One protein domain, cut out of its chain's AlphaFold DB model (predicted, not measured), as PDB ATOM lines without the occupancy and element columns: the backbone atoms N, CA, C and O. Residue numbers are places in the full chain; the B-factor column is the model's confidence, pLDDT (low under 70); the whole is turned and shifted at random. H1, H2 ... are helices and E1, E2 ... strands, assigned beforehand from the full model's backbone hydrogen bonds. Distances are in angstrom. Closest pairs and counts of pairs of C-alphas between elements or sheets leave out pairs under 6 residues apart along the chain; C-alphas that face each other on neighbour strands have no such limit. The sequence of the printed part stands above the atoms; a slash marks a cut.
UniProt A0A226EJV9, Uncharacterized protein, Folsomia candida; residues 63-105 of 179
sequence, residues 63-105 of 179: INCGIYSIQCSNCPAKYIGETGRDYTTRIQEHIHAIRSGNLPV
ATOM      1  N   ILE A  63     -34.508   1.677  38.520       75.44
ATOM      2  CA  ILE A  63     -35.135   0.462  38.013       75.44
ATOM      3  C   ILE A  63     -34.453   0.166  36.687       75.44
ATOM      4  O   ILE A  63     -34.557   0.954  35.748       75.44
ATOM      5  N   ASN A  64     -33.756  -0.961  36.610       79.12
ATOM      6  CA  ASN A  64     -33.176  -1.398  35.355       79.12
ATOM      7  C   ASN A  64     -34.251  -2.163  34.572       79.12
ATOM      8  O   ASN A  64     -34.347  -3.387  34.638       79.12
ATOM      9  N   CYS A  65     -35.117  -1.423  33.886       85.94
ATOM     10  CA  CYS A  65     -36.102  -1.973  32.959       85.94
ATOM     11  C   CYS A  65     -35.563  -1.948  31.521       85.94
ATOM     12  O   CYS A  65     -34.683  -1.152  31.186       85.94
ATOM     13  N   GLY A  66     -36.082  -2.832  30.671       87.62
ATOM     14  CA  GLY A  66     -35.711  -2.886  29.261       87.62
ATOM     15  C   GLY A  66     -35.606  -4.300  28.705       87.62
ATOM     16  O   GLY A  66     -36.229  -5.242  29.199       87.62
ATOM     17  N   ILE A  67     -34.815  -4.421  27.642       89.31
ATOM     18  CA  ILE A  67     -34.562  -5.672  26.928       89.31
ATOM     19  C   ILE A  67     -33.320  -6.330  27.526       89.31
ATOM     20  O   ILE A  67     -32.271  -5.695  27.641       89.31
ATOM     21  N   TYR A  68     -33.425  -7.608  27.877       87.12
ATOM     22  CA  TYR A  68     -32.306  -8.412  28.362       87.12
ATOM     23  C   TYR A  68     -32.137  -9.665  27.507       87.12
ATOM     24  O   TYR A  68     -33.031 -10.062  26.755       87.12
ATOM     25  N   SER A  69     -30.974 -10.307  27.631       88.25
ATOM     26  CA  SER A  69     -30.714 -11.559  26.936       88.25
ATOM     27  C   SER A  69     -30.001 -12.590  27.795       88.25
ATOM     28  O   SER A  69     -29.009 -12.256  28.438       88.25
ATOM     29  N   ILE A  70     -30.464 -13.837  27.742       88.19
ATOM     30  CA  ILE A  70     -29.879 -14.979  28.447       88.19
ATOM     31  C   ILE A  70     -29.234 -15.891  27.405       88.19
ATOM     32  O   ILE A  70     -29.911 -16.387  26.507       88.19
ATOM     33  N   GLN A  71     -27.922 -16.089  27.509       88.19
ATOM     34  CA  GLN A  71     -27.174 -16.996  26.638       88.19
ATOM     35  C   GLN A  71     -27.040 -18.359  27.314       88.19
ATOM     36  O   GLN A  71     -26.769 -18.435  28.515       88.19
ATOM     37  N   CYS A  72     -27.213 -19.435  26.552       85.06
ATOM     38  CA  CYS A  72     -26.892 -20.762  27.051       85.06
ATOM     39  C   CYS A  72     -25.370 -20.960  27.069       85.06
ATOM     40  O   CYS A  72     -24.677 -20.617  26.117       85.06
ATOM     41  N   SER A  73     -24.838 -21.561  28.133       85.00
ATOM     42  CA  SER A  73     -23.402 -21.868  28.217       85.00
ATOM     43  C   SER A  73     -22.972 -23.000  27.278       85.00
ATOM     44  O   SER A  73     -21.798 -23.106  26.944       85.00
ATOM     45  N   ASN A  74     -23.911 -23.858  26.872       88.62
ATOM     46  CA  ASN A  74     -23.629 -25.096  26.144       88.62
ATOM     47  C   ASN A  74     -24.094 -25.068  24.680       88.62
ATOM     48  O   ASN A  74     -23.832 -26.021  23.951       88.62
ATOM     49  N   CYS A  75     -24.803 -24.025  24.243       86.81
ATOM     50  CA  CYS A  75     -25.272 -23.904  22.865       86.81
ATOM     51  C   CYS A  75     -25.365 -22.428  22.444       86.81
ATOM     52  O   CYS A  75     -25.485 -21.559  23.304       86.81
ATOM     53  N   PRO A  76     -25.351 -22.121  21.133       84.94
ATOM     54  CA  PRO A  76     -25.456 -20.745  20.636       84.94
ATOM     55  C   PRO A  76     -26.858 -20.130  20.810       84.94
ATOM     56  O   PRO A  76     -27.103 -19.020  20.342       84.94
ATOM     57  N   ALA A  77     -27.792 -20.838  21.454       82.75
ATOM     58  CA  ALA A  77     -29.140 -20.344  21.674       82.75
ATOM     59  C   ALA A  77     -29.139 -19.179  22.674       82.75
ATOM     60  O   ALA A  77     -28.497 -19.217  23.730       82.75
ATOM     61  N   LYS A  78     -29.908 -18.145  22.334       88.44
ATOM     62  CA  LYS A  78     -30.040 -16.919  23.115       88.44
ATOM     63  C   LYS A  78     -31.515 -16.582  23.276       88.44
ATOM     64  O   LYS A  78     -32.220 -16.400  22.290       88.44
ATOM     65  N   TYR A  79     -31.965 -16.463  24.519       85.94
ATOM     66  CA  TYR A  79     -33.295 -15.962  24.850       85.94
ATOM     67  C   TYR A  79     -33.248 -14.437  24.956       85.94
ATOM     68  O   TYR A  79     -32.347 -13.900  25.603       85.94
ATOM     69  N   ILE A  80     -34.198 -13.742  24.333       89.38
ATOM     70  CA  ILE A  80     -34.346 -12.284  24.407       89.38
ATOM     71  C   ILE A  80     -35.736 -11.990  24.964       89.38
ATOM     72  O   ILE A  80     -36.728 -12.504  24.451       89.38
ATOM     73  N   GLY A  81     -35.802 -11.176  26.015       85.50
ATOM     74  CA  GLY A  81     -37.055 -10.816  26.672       85.50
ATOM     75  C   GLY A  81     -37.117  -9.333  27.015       85.50
ATOM     76  O   GLY A  81     -36.093  -8.694  27.255       85.50
ATOM     77  N   GLU A  82     -38.332  -8.795  27.059       89.25
ATOM     78  CA  GLU A  82     -38.624  -7.437  27.525       89.25
ATOM     79  C   GLU A  82     -39.213  -7.478  28.943       89.25
ATOM     80  O   GLU A  82     -39.963  -8.391  29.308       89.25
ATOM     81  N   THR A  83     -38.877  -6.486  29.768       88.44
ATOM     82  CA  THR A  83     -39.498  -6.293  31.079       88.44
ATOM     83  C   THR A  83     -39.633  -4.815  31.433       88.44
ATOM     84  O   THR A  83     -38.662  -4.061  31.423       88.44
ATOM     85  N   GLY A  84     -40.847  -4.413  31.823       84.62
ATOM     86  CA  GLY A  84     -41.108  -3.109  32.448       84.62
ATOM     87  C   GLY A  84     -40.736  -3.054  33.937       84.62
ATOM     88  O   GLY A  84     -40.717  -1.977  34.529       84.62
ATOM     89  N   ARG A  85     -40.438  -4.207  34.552       83.38
ATOM     90  CA  ARG A  85     -39.924  -4.356  35.927       83.38
ATOM     91  C   ARG A  85     -38.403  -4.544  35.906       83.38
ATOM     92  O   ARG A  85     -37.842  -4.796  34.843       83.38
ATOM     93  N   ASP A  86     -37.751  -4.465  37.066       87.12
ATOM     94  CA  ASP A  86     -36.304  -4.692  37.175       87.12
ATOM     95  C   ASP A  86     -35.909  -6.065  36.596       87.12
ATOM     96  O   ASP A  86     -36.481  -7.098  36.975       87.12
ATOM     97  N   TYR A  87     -34.945  -6.085  35.669       88.31
ATOM     98  CA  TYR A  87     -34.545  -7.310  34.973       88.31
ATOM     99  C   TYR A  87     -34.011  -8.372  35.940       88.31
ATOM    100  O   TYR A  87     -34.191  -9.563  35.697       88.31
ATOM    101  N   THR A  88     -33.431  -7.964  37.076       87.06
ATOM    102  CA  THR A  88     -32.952  -8.883  38.122       87.06
ATOM    103  C   THR A  88     -34.081  -9.764  38.663       87.06
ATOM    104  O   THR A  88     -33.924 -10.977  38.806       87.06
ATOM    105  N   THR A  89     -35.253  -9.166  38.886       88.94
ATOM    106  CA  THR A  89     -36.443  -9.853  39.390       88.94
ATOM    107  C   THR A  89     -36.986 -10.799  38.324       88.94
ATOM    108  O   THR A  89     -37.270 -11.960  38.611       88.94
ATOM    109  N   ARG A  90     -37.044 -10.346  37.064       88.69
ATOM    110  CA  ARG A  90     -37.498 -11.173  35.936       88.69
ATOM    111  C   ARG A  90     -36.609 -12.406  35.730       88.69
ATOM    112  O   ARG A  90     -37.121 -13.502  35.521       88.69
ATOM    113  N   ILE A  91     -35.290 -12.256  35.846       88.69
ATOM    114  CA  ILE A  91     -34.343 -13.378  35.755       88.69
ATOM    115  C   ILE A  91     -34.571 -14.388  36.889       88.69
ATOM    116  O   ILE A  91     -34.567 -15.594  36.639       88.69
ATOM    117  N   GLN A  92     -34.808 -13.931  38.121       89.69
ATOM    118  CA  GLN A  92     -35.094 -14.828  39.246       89.69
ATOM    119  C   GLN A  92     -36.386 -15.625  39.044       89.69
ATOM    120  O   GLN A  92     -36.403 -16.824  39.327       89.69
ATOM    121  N   GLU A  93     -37.436 -14.996  38.509       88.94
ATOM    122  CA  GLU A  93     -38.673 -15.687  38.125       88.94
ATOM    123  C   GLU A  93     -38.394 -16.790  37.094       88.94
ATOM    124  O   GLU A  93     -38.861 -17.916  37.261       88.94
ATOM    125  N   HIS A  94     -37.585 -16.508  36.066       87.62
ATOM    126  CA  HIS A  94     -37.193 -17.509  35.068       87.62
ATOM    127  C   HIS A  94     -36.402 -18.670  35.681       87.62
ATOM    128  O   HIS A  94     -36.712 -19.829  35.415       87.62
ATOM    129  N   ILE A  95     -35.424 -18.386  36.546       87.06
ATOM    130  CA  ILE A  95     -34.665 -19.426  37.262       87.06
ATOM    131  C   ILE A  95     -35.607 -20.275  38.121       87.06
ATOM    132  O   ILE A  95     -35.473 -21.499  38.169       87.06
ATOM    133  N   HIS A  96     -36.559 -19.641  38.803       88.81
ATOM    134  CA  HIS A  96     -37.527 -20.339  39.634       88.81
ATOM    135  C   HIS A  96     -38.456 -21.234  38.806       88.81
ATOM    136  O   HIS A  96     -38.662 -22.384  39.181       88.81
ATOM    137  N   ALA A  97     -38.950 -20.750  37.665       84.25
ATOM    138  CA  ALA A  97     -39.765 -21.517  36.722       84.25
ATOM    139  C   ALA A  97     -39.029 -22.752  36.173       84.25
ATOM    140  O   ALA A  97     -39.595 -23.840  36.110       84.25
ATOM    141  N   ILE A  98     -37.739 -22.606  35.845       85.81
ATOM    142  CA  ILE A  98     -36.894 -23.726  35.403       85.81
ATOM    143  C   ILE A  98     -36.745 -24.765  36.524       85.81
ATOM    144  O   ILE A  98     -36.847 -25.962  36.277       85.81
ATOM    145  N   ARG A  99     -36.530 -24.318  37.768       86.56
ATOM    146  CA  ARG A  99     -36.373 -25.211  38.930       86.56
ATOM    147  C   ARG A  99     -37.660 -25.937  39.308       86.56
ATOM    148  O   ARG A  99     -37.591 -27.078  39.747       86.56
ATOM    149  N   SER A 100     -38.806 -25.275  39.182       85.94
ATOM    150  CA  SER A 100     -40.110 -25.847  39.531       85.94
ATOM    151  C   SER A 100     -40.715 -26.699  38.414       85.94
ATOM    152  O   SER A 100     -41.762 -27.303  38.623       85.94
ATOM    153  N   GLY A 101     -40.087 -26.746  37.231       82.19
ATOM    154  CA  GLY A 101     -40.620 -27.434  36.054       82.19
ATOM    155  C   GLY A 101     -41.860 -26.761  35.454       82.19
ATOM    156  O   GLY A 101     -42.378 -27.226  34.444       82.19
ATOM    157  N   ASN A 102     -42.319 -25.650  36.037       76.44
ATOM    158  CA  ASN A 102     -43.402 -24.835  35.508       76.44
ATOM    159  C   ASN A 102     -42.818 -23.822  34.522       76.44
ATOM    160  O   ASN A 102     -42.706 -22.628  34.812       76.44
ATOM    161  N   LEU A 103     -42.355 -24.330  33.381       68.25
ATOM    162  CA  LEU A 103     -41.841 -23.487  32.317       68.25
ATOM    163  C   LEU A 103     -42.999 -22.632  31.784       68.25
ATOM    164  O   LEU A 103     -44.034 -23.192  31.411       68.25
ATOM    165  N   PRO A 104     -42.860 -21.293  31.716       60.38
ATOM    166  CA  PRO A 104     -43.787 -20.515  30.915       60.38
ATOM    167  C   PRO A 104     -43.723 -21.089  29.503       60.38
ATOM    168  O   PRO A 104     -42.620 -21.288  28.989       60.38
ATOM    169  N   VAL A 105     -44.884 -21.390  28.916       50.16
ATOM    170  CA  VAL A 105     -45.000 -21.808  27.517       50.16
ATOM    171  C   VAL A 105     -44.269 -20.752  26.701       50.16
ATOM    172  O   VAL A 105     -44.751 -19.631  26.536       50.16
TER     173      VAL A 105
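This is residues 63 to 105 of the 179 residues of an uncharacterized protein of Folsomia candida (UniProt A0A226EJV9). A two-stranded hairpin, E1 and E2, and one helix, H1, make an open V: the first part of H1, residues 87 to 91, comes near the strands, and the rest of the helix runs away from them. At the two open ends of the V, residues 72 to 77 of the hairpin's turn and residues 96 to 101, of which 96 to 100 belong to H1, stick out. The printed part has 43 residues, with two named strands followed by one named helix, in the order E1, E2, H1; the sheet E1 - E2 is antiparallel and the class is mixed, helices and strands. It is only just compact, close to loose, with a radius of gyration of the C-alphas of 11.0 A and spans of 29 by 24 by 16 A.

E1, residues 66 to 71, and E2, residues 78 to 83, are antiparallel neighbours and a hairpin, their directions 157 degrees apart. N 68 and O 81 are 2.9 A apart and N 83 and O 66 are 3.0 A apart, both within hydrogen-bond range. A tight link of 3 residues joins E2 to H1, residues 87 to 100. The closest C-alphas of E1 and H1, those of Tyr 68 and Tyr 87, are 7.1 A apart; those of E2 and H1, Thr 83 and Arg 90, are 7.2 A apart. In H1 every O i to N i+4 pair is within hydrogen-bond range.

E1 begins at C-alpha 66 (-35.711, -2.886, 29.261) and is 16.7 A long; E2 is 16.3 A. H1 is 19.9 A long and ends at C-alpha 100 (-40.110, -25.847, 39.531).

The two C-alphas farthest apart, those of Ile 63 and Asn 74, are 30.4 A apart. The printed part has no cut and no long link. The mean pLDDT of the printed part is 84.4; residues 103 to 105 are under 70.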